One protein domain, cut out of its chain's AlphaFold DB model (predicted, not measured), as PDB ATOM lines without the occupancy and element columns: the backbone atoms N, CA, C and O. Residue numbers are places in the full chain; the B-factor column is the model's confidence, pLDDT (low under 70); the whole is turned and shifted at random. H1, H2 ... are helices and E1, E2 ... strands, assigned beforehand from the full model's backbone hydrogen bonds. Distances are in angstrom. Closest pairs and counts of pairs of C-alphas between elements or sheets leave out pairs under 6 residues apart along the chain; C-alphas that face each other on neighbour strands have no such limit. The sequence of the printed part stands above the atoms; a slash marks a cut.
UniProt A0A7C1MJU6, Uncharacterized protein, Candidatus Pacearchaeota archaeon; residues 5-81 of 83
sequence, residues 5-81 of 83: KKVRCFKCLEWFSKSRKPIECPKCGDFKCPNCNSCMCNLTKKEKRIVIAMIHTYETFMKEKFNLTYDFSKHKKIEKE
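What this domain is: This is residues 5 to 81 of the 83 residues of an uncharacterized protein of Candidatus Pacearchaeota archaeon (UniProt A0A7C1MJU6). A small hairpin of two short strands, E1 and E2, and the long looping stretch of residues 18 to 44 make a head with much loop, and one long helix, H1, slants away from that head. Past the far end of H1, residues 67 to 75 fold back, and the printed part ends in the short helix H2. The printed part has 77 residues, with two named strands and two named helices in the order E1, E2, H1, H2; the sheet has the order E1 - E2 and is antiparallel. Under half of the residues are in named elements, 34 of the 77, and the class is mostly helix. The whole is compact, with a radius of gyration of the C-alphas of 12.6 A, and spans 33 by 29 by 21 A.

How they stand to each other: The one sheet is a hairpin of E1, residues 6 to 8, and E2, residues 15 to 17. These neighbour strands are antiparallel, with 149 degrees between their directions. The C-alphas of Lys 6 and Ser 17, which face each other, are 4.4 A apart. Across the pair, N 7 and O 16 are within hydrogen-bond range at 2.9 A, and so are N 16 and O 7 at 2.9 A. H1, residues 45 to 66, is apart from E1. H2, residues 76 to 81, is apart from both E1 and E2. H1 and H2 are close but not clearly touching, with 1 pair of C-alphas within 8 A: the closest, those of Ile 52 and Glu 79, are 7.9 A apart. Their lines stand at a shallow tilt of 30 degrees, and they run opposite ways. In H1 and H2 every O i to N i+4 pair is within hydrogen-bond range.

Where its parts are: E1 begins at C-alpha 6, at (-10.003, 17.558, -29.273), and E2 begins at C-alpha 15, at (-10.788, 23.232, -32.300). H1 measures 31.3 A from C-alpha 45, at (8.068, 33.801, -23.404), to C-alpha 66, at (-11.505, 12.632, -11.097). H2 measures 8.8 A and ends at C-alpha 81, at (13.566, 27.108, -20.726).

The domain as a whole: The two C-alphas farthest apart are those of Cys 36 and Asn 67, 33.8 A. The printed part has no cut. The link from E2 to H1 is long, with 27 residues; the links from E1 to E2, with 6, and from H1 to H2, with 9, are short. The mean pLDDT of the printed part is 86.0, and residues 19 to 22, 69 to 70 and 72 are under 70.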
ATOM      1  N   LYS A   5      -9.775  14.207 -26.761       83.31
ATOM      2  CA  LYS A   5      -9.741  13.874 -28.204       83.31
ATOM      3  C   LYS A   5      -9.600  15.113 -29.092       83.31
ATOM      4  O   LYS A   5      -9.023  15.027 -30.173       83.31
ATOM      5  N   LYS A   6     -10.124  16.250 -28.630       88.38
ATOM      6  CA  LYS A   6     -10.003  17.558 -29.273       88.38
ATOM      7  C   LYS A   6      -9.236  18.514 -28.370       88.38
ATOM      8  O   LYS A   6      -9.345  18.431 -27.152       88.38
ATOM      9  N   VAL A   7      -8.486  19.419 -28.975       88.50
ATOM     10  CA  VAL A   7      -7.818  20.534 -28.292       88.50
ATOM     11  C   VAL A   7      -8.115  21.824 -29.036       88.50
ATOM     12  O   VAL A   7      -8.411  21.803 -30.232       88.50
ATOM     13  N   ARG A   8      -8.068  22.937 -28.308       92.06
ATOM     14  CA  ARG A   8      -8.259  24.273 -28.861       92.06
ATOM     15  C   ARG A   8      -6.896  24.918 -29.067       92.06
ATOM     16  O   ARG A   8      -6.073  24.905 -28.157       92.06
ATOM     17  N   CYS A   9      -6.641  25.451 -30.256       92.31
ATOM     18  CA  CYS A   9      -5.380  26.121 -30.546       92.31
ATOM     19  C   CYS A   9      -5.242  27.398 -29.705       92.31
ATOM     20  O   CYS A   9      -6.106  28.264 -29.777       92.31
ATOM     21  N   PHE A  10      -4.133  27.562 -28.982       91.69
ATOM     22  CA  PHE A  10      -3.870  28.771 -28.185       91.69
ATOM     23  C   PHE A  10      -3.706  30.046 -29.031       91.69
ATOM     24  O   PHE A  10      -3.821  31.142 -28.497       91.69
ATOM     25  N   LYS A  11      -3.432  29.912 -30.340       92.69
ATOM     26  CA  LYS A  11      -3.202  31.042 -31.254       92.69
ATOM     27  C   LYS A  11      -4.442  31.430 -32.055       92.69
ATOM     28  O   LYS A  11      -4.875  32.570 -31.977       92.69
ATOM     29  N   CYS A  12      -5.000  30.508 -32.843       94.56
ATOM     30  CA  CYS A  12      -6.162  30.805 -33.692       94.56
ATOM     31  C   CYS A  12      -7.506  30.420 -33.064       94.56
ATOM     32  O   CYS A  12      -8.535  30.622 -33.691       94.56
ATOM     33  N   LEU A  13      -7.509  29.849 -31.854       94.38
ATOM     34  CA  LEU A  13      -8.708  29.461 -31.097       94.38
ATOM     35  C   LEU A  13      -9.612  28.409 -31.763       94.38
ATOM     36  O   LEU A  13     -10.652  28.067 -31.194       94.38
ATOM     37  N   GLU A  14      -9.194  27.829 -32.886       95.50
ATOM     38  CA  GLU A  14      -9.898  26.731 -33.545       95.50
ATOM     39  C   GLU A  14      -9.735  25.400 -32.805       95.50
ATOM     40  O   GLU A  14      -8.668  25.076 -32.266       95.50
ATOM     41  N   TRP A  15     -10.799  24.597 -32.818       93.12
ATOM     42  CA  TRP A  15     -10.788  23.232 -32.300       93.12
ATOM     43  C   TRP A  15     -10.256  22.254 -33.345       93.12
ATOM     44  O   TRP A  15     -10.681  22.267 -34.496       93.12
ATOM     45  N   PHE A  16      -9.393  21.325 -32.935       90.50
ATOM     46  CA  PHE A  16      -8.914  20.261 -33.817       90.50
ATOM     47  C   PHE A  16      -8.762  18.924 -33.091       90.50
ATOM     48  O   PHE A  16      -8.614  18.866 -31.869       90.50
ATOM     49  N   SER A  17      -8.851  17.829 -33.853       87.50
ATOM     50  CA  SER A  17      -8.768  16.465 -33.323       87.50
ATOM     51  C   SER A  17      -7.332  15.953 -33.277       87.50
ATOM     52  O   SER A  17      -6.574  16.137 -34.228       87.50
ATOM     53  N   LYS A  18      -7.006  15.197 -32.226       78.25
ATOM     54  CA  LYS A  18      -5.759  14.427 -32.110       78.25
ATOM     55  C   LYS A  18      -5.797  13.077 -32.834       78.25
ATOM     56  O   LYS A  18      -4.820  12.351 -32.813       78.25
ATOM     57  N   SER A  19      -6.919  12.665 -33.420       68.44
ATOM     58  CA  SER A  19      -7.065  11.288 -33.926       68.44
ATOM     59  C   SER A  19      -6.734  11.095 -35.410       68.44
ATOM     60  O   SER A  19      -6.608   9.958 -35.847       68.44
ATOM     61  N   ARG A  20      -6.586  12.162 -36.207       60.56
ATOM     62  CA  ARG A  20      -6.444  12.065 -37.678       60.56
ATOM     63  C   ARG A  20      -5.004  12.223 -38.206       60.56
ATOM     64  O   ARG A  20      -4.846  12.543 -39.373       60.56
ATOM     65  N   LYS A  21      -3.981  11.934 -37.384       62.72
ATOM     66  CA  LYS A  21      -2.536  12.252 -37.559       62.72
ATOM     67  C   LYS A  21      -2.159  13.653 -37.057       62.72
ATOM     68  O   LYS A  21      -1.849  14.540 -37.849       62.72
ATOM     69  N   PRO A  22      -2.201  13.889 -35.741       66.75
ATOM     70  CA  PRO A  22      -1.704  15.135 -35.200       66.75
ATOM     71  C   PRO A  22      -0.176  15.141 -35.319       66.75
ATOM     72  O   PRO A  22       0.497  14.188 -34.934       66.75
ATOM     73  N   ILE A  23       0.375  16.205 -35.891       81.62
ATOM     74  CA  ILE A  23       1.826  16.362 -35.984       81.62
ATOM     75  C   ILE A  23       2.281  16.975 -34.666       81.62
ATOM     76  O   ILE A  23       2.052  18.158 -34.420       81.62
ATOM     77  N   GLU A  24       2.901  16.179 -33.802       87.81
ATOM     78  CA  GLU A  24       3.600  16.719 -32.640       87.81
ATOM     79  C   GLU A  24       4.843  17.491 -33.092       87.81
ATOM     80  O   GLU A  24       5.549  17.119 -34.031       87.81
ATOM     81  N   CYS A  25       5.100  18.625 -32.450       88.12
ATOM     82  CA  CYS A  25       6.294  19.399 -32.715       88.12
ATOM     83  C   CYS A  25       7.493  18.727 -32.029       88.12
ATOM     84  O   CYS A  25       7.509  18.651 -30.801       88.12
ATOM     85  N   PRO A  26       8.554  18.340 -32.760       85.88
ATOM     86  CA  PRO A  26       9.704  17.658 -32.160       85.88
ATOM     87  C   PRO A  26      10.496  18.553 -31.195       85.88
ATOM     88  O   PRO A  26      11.274  18.068 -30.379       85.88
ATOM     89  N   LYS A  27      10.319  19.880 -31.276       87.12
ATOM     90  CA  LYS A  27      11.027  20.837 -30.420       87.12
ATOM     91  C   LYS A  27      10.361  21.007 -29.057       87.12
ATOM     92  O   LYS A  27      11.076  21.065 -28.058       87.12
ATOM     93  N   CYS A  28       9.034  21.139 -29.040       87.06
ATOM     94  CA  CYS A  28       8.261  21.501 -27.850       87.06
ATOM     95  C   CYS A  28       7.301  20.411 -27.356       87.06
ATOM     96  O   CYS A  28       6.705  20.589 -26.301       87.06
ATOM     97  N   GLY A  29       7.119  19.322 -28.107       84.12
ATOM     98  CA  GLY A  29       6.243  18.206 -27.742       84.12
ATOM     99  C   GLY A  29       4.740  18.503 -27.818       84.12
ATOM    100  O   GLY A  29       3.933  17.645 -27.477       84.12
ATOM    101  N   ASP A  30       4.343  19.706 -28.245       88.06
ATOM    102  CA  ASP A  30       2.935  20.083 -28.382       88.06
ATOM    103  C   ASP A  30       2.405  19.801 -29.796       88.06
ATOM    104  O   ASP A  30       3.163  19.750 -30.768       88.06
ATOM    105  N   PHE A  31       1.090  19.648 -29.928       89.38
ATOM    106  CA  PHE A  31       0.448  19.409 -31.214       89.38
ATOM    107  C   PHE A  31       0.488  20.661 -32.092       89.38
ATOM    108  O   PHE A  31       0.093  21.751 -31.675       89.38
ATOM    109  N   LYS A  32       0.906  20.501 -33.350       91.62
ATOM    110  CA  LYS A  32       0.757  21.545 -34.363       91.62
ATOM    111  C   LYS A  32      -0.707  21.670 -34.759       91.62
ATOM    112  O   LYS A  32      -1.348  20.695 -35.154       91.62
ATOM    113  N   CYS A  33      -1.229  22.887 -34.674       92.25
ATOM    114  CA  CYS A  33      -2.566  23.204 -35.143       92.25
ATOM    115  C   CYS A  33      -2.636  23.036 -36.670       92.25
ATOM    116  O   CYS A  33      -1.876  23.700 -37.370       92.25
ATOM    117  N   PRO A  34      -3.567  22.239 -37.217       92.00
ATOM    118  CA  PRO A  34      -3.686  22.070 -38.664       92.00
ATOM    119  C   PRO A  34      -4.202  23.329 -39.376       92.00
ATOM    120  O   PRO A  34      -3.981  23.473 -40.570       92.00
ATOM    121  N   ASN A  35      -4.867  24.244 -38.658       92.25
ATOM    122  CA  ASN A  35      -5.450  25.451 -39.250       92.25
ATOM    123  C   ASN A  35      -4.429  26.590 -39.436       92.25
ATOM    124  O   ASN A  35      -4.421  27.258 -40.458       92.25
ATOM    125  N   CYS A  36      -3.554  26.822 -38.452       93.81
ATOM    126  CA  CYS A  36      -2.577  27.924 -38.496       93.81
ATOM    127  C   CYS A  36      -1.113  27.467 -38.400       93.81
ATOM    128  O   CYS A  36      -0.214  28.296 -38.271       93.81
ATOM    129  N   ASN A  37      -0.875  26.151 -38.393       91.50
ATOM    130  CA  ASN A  37       0.434  25.504 -38.267       91.50
ATOM    131  C   ASN A  37       1.249  25.913 -37.022       91.50
ATOM    132  O   ASN A  37       2.464  25.716 -36.964       91.50
ATOM    133  N   SER A  38       0.590  26.496 -36.015       93.75
ATOM    134  CA  SER A  38       1.245  26.939 -34.788       93.75
ATOM    135  C   SER A  38       1.312  25.838 -33.733       93.75
ATOM    136  O   SER A  38       0.456  24.955 -33.668       93.75
ATOM    137  N   CYS A  39       2.336  25.913 -32.893       92.50
ATOM    138  CA  CYS A  39       2.494  25.147 -31.659       92.50
ATOM    139  C   CYS A  39       3.094  26.072 -30.588       92.50
ATOM    140  O   CYS A  39       3.342  27.253 -30.852       92.50
ATOM    141  N   MET A  40       3.420  25.538 -29.410       91.69
ATOM    142  CA  MET A  40       4.058  26.307 -28.333       91.69
ATOM    143  C   MET A  40       5.322  27.081 -28.774       91.69
ATOM    144  O   MET A  40       5.633  28.128 -28.212       91.69
ATOM    145  N   CYS A  41       6.058  26.620 -29.797       91.56
ATOM    146  CA  CYS A  41       7.226  27.341 -30.324       91.56
ATOM    147  C   CYS A  41       6.900  28.726 -30.898       91.56
ATOM    148  O   CYS A  41       7.787  29.570 -30.938       91.56
ATOM    149  N   ASN A  42       5.662  28.947 -31.344       94.19
ATOM    150  CA  ASN A  42       5.221  30.198 -31.957       94.19
ATOM    151  C   ASN A  42       4.744  31.241 -30.936       94.19
ATOM    152  O   ASN A  42       4.314  32.315 -31.348       94.19
ATOM    153  N   LEU A  43       4.783  30.913 -29.644       93.06
ATOM    154  CA  LEU A  43       4.399  31.800 -28.555       93.06
ATOM    155  C   LEU A  43       5.621  32.537 -27.990       93.06
ATOM    156  O   LEU A  43       6.723  31.984 -27.892       93.06
ATOM    157  N   THR A  44       5.411  33.776 -27.563       94.44
ATOM    158  CA  THR A  44       6.371  34.566 -26.785       94.44
ATOM    159  C   THR A  44       6.646  33.915 -25.424       94.44
ATOM    160  O   THR A  44       5.865  33.101 -24.928       94.44
ATOM    161  N   LYS A  45       7.746  34.301 -24.758       92.88
ATOM    162  CA  LYS A  45       8.068  33.801 -23.404       92.88
ATOM    163  C   LYS A  45       6.910  34.038 -22.420       92.88
ATOM    164  O   LYS A  45       6.590  33.151 -21.635       92.88
ATOM    165  N   LYS A  46       6.258  35.206 -22.491       94.56
ATOM    166  CA  LYS A  46       5.103  35.560 -21.647       94.56
ATOM    167  C   LYS A  46       3.907  34.642 -21.913       94.56
ATOM    168  O   LYS A  46       3.368  34.073 -20.971       94.56
ATOM    169  N   GLU A  47       3.527  34.461 -23.174       94.75
ATOM    170  CA  GLU A  47       2.404  33.593 -23.557       94.75
ATOM    171  C   GLU A  47       2.641  32.136 -23.151       94.75
ATOM    172  O   GLU A  47       1.744  31.507 -22.598       94.75
ATOM    173  N   LYS A  48       3.863  31.614 -23.329       92.62
ATOM    174  CA  LYS A  48       4.217  30.257 -22.885       92.62
ATOM    175  C   LYS A  48       4.009  30.063 -21.382       92.62
ATOM    176  O   LYS A  48       3.462  29.040 -20.984       92.62
ATOM    177  N   ARG A  49       4.408  31.040 -20.553       92.50
ATOM    178  CA  ARG A  49       4.195  30.989 -19.091       92.50
ATOM    179  C   ARG A  49       2.709  30.934 -18.745       92.50
ATOM    180  O   ARG A  49       2.324  30.141 -17.894       92.50
ATOM    181  N   ILE A  50       1.885  31.735 -19.424       93.69
ATOM    182  CA  ILE A  50       0.429  31.755 -19.221       93.69
ATOM    183  C   ILE A  50      -0.183  30.403 -19.603       93.69
ATOM    184  O   ILE A  50      -0.911  29.816 -18.808       93.69
ATOM    185  N   VAL A  51       0.145  29.879 -20.788       91.12
ATOM    186  CA  VAL A  51      -0.388  28.594 -21.262       91.12
ATOM    187  C   VAL A  51       0.016  27.450 -20.333       91.12
ATOM    188  O   VAL A  51      -0.835  26.647 -19.964       91.12
ATOM    189  N   ILE A  52       1.279  27.393 -19.903       89.25
ATOM    190  CA  ILE A  52       1.746  26.371 -18.956       89.25
ATOM    191  C   ILE A  52       1.007  26.481 -17.620       89.25
ATOM    192  O   ILE A  52       0.534  25.465 -17.123       89.25
ATOM    193  N   ALA A  53       0.830  27.687 -17.071       91.31
ATOM    194  CA  ALA A  53       0.059  27.873 -15.841       91.31
ATOM    195  C   ALA A  53      -1.387  27.360 -15.984       91.31
ATOM    196  O   ALA A  53      -1.859  26.626 -15.121       91.31
ATOM    197  N   MET A  54      -2.062  27.672 -17.097       90.81
ATOM    198  CA  MET A  54      -3.420  27.181 -17.368       90.81
ATOM    199  C   MET A  54      -3.491  25.656 -17.485       90.81
ATOM    200  O   MET A  54      -4.451  25.056 -17.002       90.81
ATOM    201  N   ILE A  55      -2.491  25.039 -18.124       86.75
ATOM    202  CA  ILE A  55      -2.364  23.583 -18.234       86.75
ATOM    203  C   ILE A  55      -2.271  22.993 -16.811       86.75
ATOM    204  O   ILE A  55      -3.200  22.301 -16.398       86.75
ATOM    205  N   HIS A  56      -1.297  23.426 -15.996       87.38
ATOM    206  CA  HIS A  56      -1.134  22.975 -14.600       87.38
ATOM    207  C   HIS A  56      -2.391  23.138 -13.739       87.38
ATOM    208  O   HIS A  56      -2.735  22.235 -12.971       87.38
ATOM    209  N   THR A  57      -3.096  24.269 -13.853       90.81
ATOM    210  CA  THR A  57      -4.368  24.481 -13.147       90.81
ATOM    211  C   THR A  57      -5.418  23.458 -13.573       90.81
ATOM    212  O   THR A  57      -6.068  22.856 -12.717       90.81
ATOM    213  N   TYR A  58      -5.572  23.223 -14.878       85.88
ATOM    214  CA  TYR A  58      -6.523  22.243 -15.395       85.88
ATOM    215  C   TYR A  58      -6.199  20.826 -14.912       85.88
ATOM    216  O   TYR A  58      -7.097  20.096 -14.501       85.88
ATOM    217  N   GLU A  59      -4.933  20.422 -14.900       81.38
ATOM    218  CA  GLU A  59      -4.563  19.086 -14.424       81.38
ATOM    219  C   GLU A  59      -4.689  18.916 -12.923       81.38
ATOM    220  O   GLU A  59      -5.121  17.851 -12.483       81.38
ATOM    221  N   THR A  60      -4.374  19.951 -12.146       87.31
ATOM    222  CA  THR A  60      -4.623  19.946 -10.700       87.31
ATOM    223  C   THR A  60      -6.106  19.699 -10.440       87.31
ATOM    224  O   THR A  60      -6.460  18.758  -9.732       87.31
ATOM    225  N   PHE A  61      -6.976  20.433 -11.139       88.25
ATOM    226  CA  PHE A  61      -8.420  20.226 -11.079       88.25
ATOM    227  C   PHE A  61      -8.839  18.807 -11.505       88.25
ATOM    228  O   PHE A  61      -9.625  18.159 -10.813       88.25
ATOM    229  N   MET A  62      -8.306  18.284 -12.616       85.69
ATOM    230  CA  MET A  62      -8.643  16.937 -13.095       85.69
ATOM    231  C   MET A  62      -8.202  15.836 -12.123       85.69
ATOM    232  O   MET A  62      -8.929  14.859 -11.925       85.69
ATOM    233  N   LYS A  63      -7.032  15.997 -11.499       85.12
ATOM    234  CA  LYS A  63      -6.518  15.083 -10.480       85.12
ATOM    235  C   LYS A  63      -7.397  15.112  -9.233       85.12
ATOM    236  O   LYS A  63      -7.803  14.056  -8.762       85.12
ATOM    237  N   GLU A  64      -7.729  16.300  -8.735       89.12
ATOM    238  CA  GLU A  64      -8.546  16.478  -7.529       89.12
ATOM    239  C   GLU A  64      -9.979  15.971  -7.697       89.12
ATOM    240  O   GLU A  64     -10.541  15.392  -6.770       89.12
ATOM    241  N   LYS A  65     -10.591  16.187  -8.867       90.50
ATOM    242  CA  LYS A  65     -12.002  15.841  -9.092       90.50
ATOM    243  C   LYS A  65     -12.227  14.431  -9.605       90.50
ATOM    244  O   LYS A  65     -13.270  13.853  -9.313       90.50
ATOM    245  N   PHE A  66     -11.288  13.886 -10.372       86.44
ATOM    246  CA  PHE A  66     -11.505  12.632 -11.097       86.44
ATOM    247  C   PHE A  66     -10.414  11.584 -10.858       86.44
ATOM    248  O   PHE A  66     -10.483  10.508 -11.445       86.44
ATOM    249  N   ASN A  67      -9.404  11.879 -10.028       82.38
ATOM    250  CA  ASN A  67      -8.229  11.026  -9.816       82.38
ATOM    251  C   ASN A  67      -7.533  10.618 -11.134       82.38
ATOM    252  O   ASN A  67      -6.972   9.529 -11.264       82.38
ATOM    253  N   LEU A  68      -7.598  11.492 -12.143       77.44
ATOM    254  CA  LEU A  68      -6.976  11.279 -13.446       77.44
ATOM    255  C   LEU A  68      -5.599  11.945 -13.484       77.44
ATOM    256  O   LEU A  68      -5.443  13.096 -13.079       77.44
ATOM    257  N   THR A  69      -4.606  11.239 -14.024       67.19
ATOM    258  CA  THR A  69      -3.258  11.769 -14.256       67.19
ATOM    259  C   THR A  69      -3.033  12.057 -15.739       67.19
ATOM    260  O   THR A  69      -3.418  11.281 -16.623       67.19
ATOM    261  N   TYR A  70      -2.403  13.197 -16.017       66.56
ATOM    262  CA  TYR A  70      -1.933  13.574 -17.346       66.56
ATOM    263  C   TYR A  70      -0.405  13.483 -17.388       66.56
ATOM    264  O   TYR A  70       0.255  13.800 -16.401       66.56
ATOM    265  N   ASP A  71       0.159  13.036 -18.513       70.12
ATOM    266  CA  ASP A  71       1.613  13.014 -18.695       70.12
ATOM    267  C   ASP A  71       2.102  14.320 -19.332       70.12
ATOM    268  O   ASP A  71       1.788  14.653 -20.480       70.12
ATOM    269  N   PHE A  72       2.909  15.043 -18.564       65.12
ATOM    270  CA  PHE A  72       3.536  16.307 -18.934       65.12
ATOM    271  C   PHE A  72       4.996  16.173 -19.322       65.12
ATOM    272  O   PHE A  72       5.671  17.185 -19.518       65.12
ATOM    273  N   SER A  73       5.519  14.952 -19.416       70.88
ATOM    274  CA  SER A  73       6.888  14.701 -19.864       70.88
ATOM    275  C   SER A  73       7.250  15.544 -21.098       70.88
ATOM    276  O   SER A  73       8.342  16.113 -21.151       70.88
ATOM    277  N   LYS A  74       6.286  15.754 -22.003       72.81
ATOM    278  CA  LYS A  74       6.391  16.621 -23.185       72.81
ATOM    279  C   LYS A  74       6.666  18.110 -22.917       72.81
ATOM    280  O   LYS A  74       7.366  18.729 -23.711       72.81
ATOM    281  N   HIS A  75       6.168  18.700 -21.826       79.19
ATOM    282  CA  HIS A  75       6.326  20.135 -21.537       79.19
ATOM    283  C   HIS A  75       7.525  20.453 -20.633       79.19
ATOM    284  O   HIS A  75       7.979  21.598 -20.629       79.19
ATOM    285  N   LYS A  76       8.111  19.453 -19.953       80.12
ATOM    286  CA  LYS A  76       9.265  19.632 -19.044       80.12
ATOM    287  C   LYS A  76      10.423  20.409 -19.670       80.12
ATOM    288  O   LYS A  76      11.114  21.160 -18.989       80.12
ATOM    289  N   LYS A  77      10.664  20.221 -20.972       80.75
ATOM    290  CA  LYS A  77      11.722  20.941 -21.692       80.75
ATOM    291  C   LYS A  77      11.445  22.445 -21.749       80.75
ATOM    292  O   LYS A  77      12.340  23.227 -21.467       80.75
ATOM    293  N   ILE A  78      10.212  22.838 -22.063       82.25
ATOM    294  CA  ILE A  78       9.820  24.251 -22.128       82.25
ATOM    295  C   ILE A  78       9.816  24.862 -20.731       82.25
ATOM    296  O   ILE A  78      10.263  25.985 -20.563       82.25
ATOM    297  N   GLU A  79       9.359  24.128 -19.719       83.38
ATOM    298  CA  GLU A  79       9.385  24.603 -18.330       83.38
ATOM    299  C   GLU A  79      10.807  24.949 -17.873       83.38
ATOM    300  O   GLU A  79      11.019  26.010 -17.290       83.38
ATOM    301  N   LYS A  80      11.791  24.110 -18.223       84.44
ATOM    302  CA  LYS A  80      13.213  24.397 -17.987       84.44
ATOM    303  C   LYS A  80      13.729  25.619 -18.754       84.44
ATOM    304  O   LYS A  80      14.632  26.272 -18.264       84.44
ATOM    305  N   GLU A  81      13.194  25.916 -19.939       82.56
ATOM    306  CA  GLU A  81      13.566  27.108 -20.726       82.56
ATOM    307  C   GLU A  81      12.935  28.409 -20.181       82.56
ATOM    308  O   GLU A  81      13.351  29.514 -20.547       82.56
TER     309      GLU A  81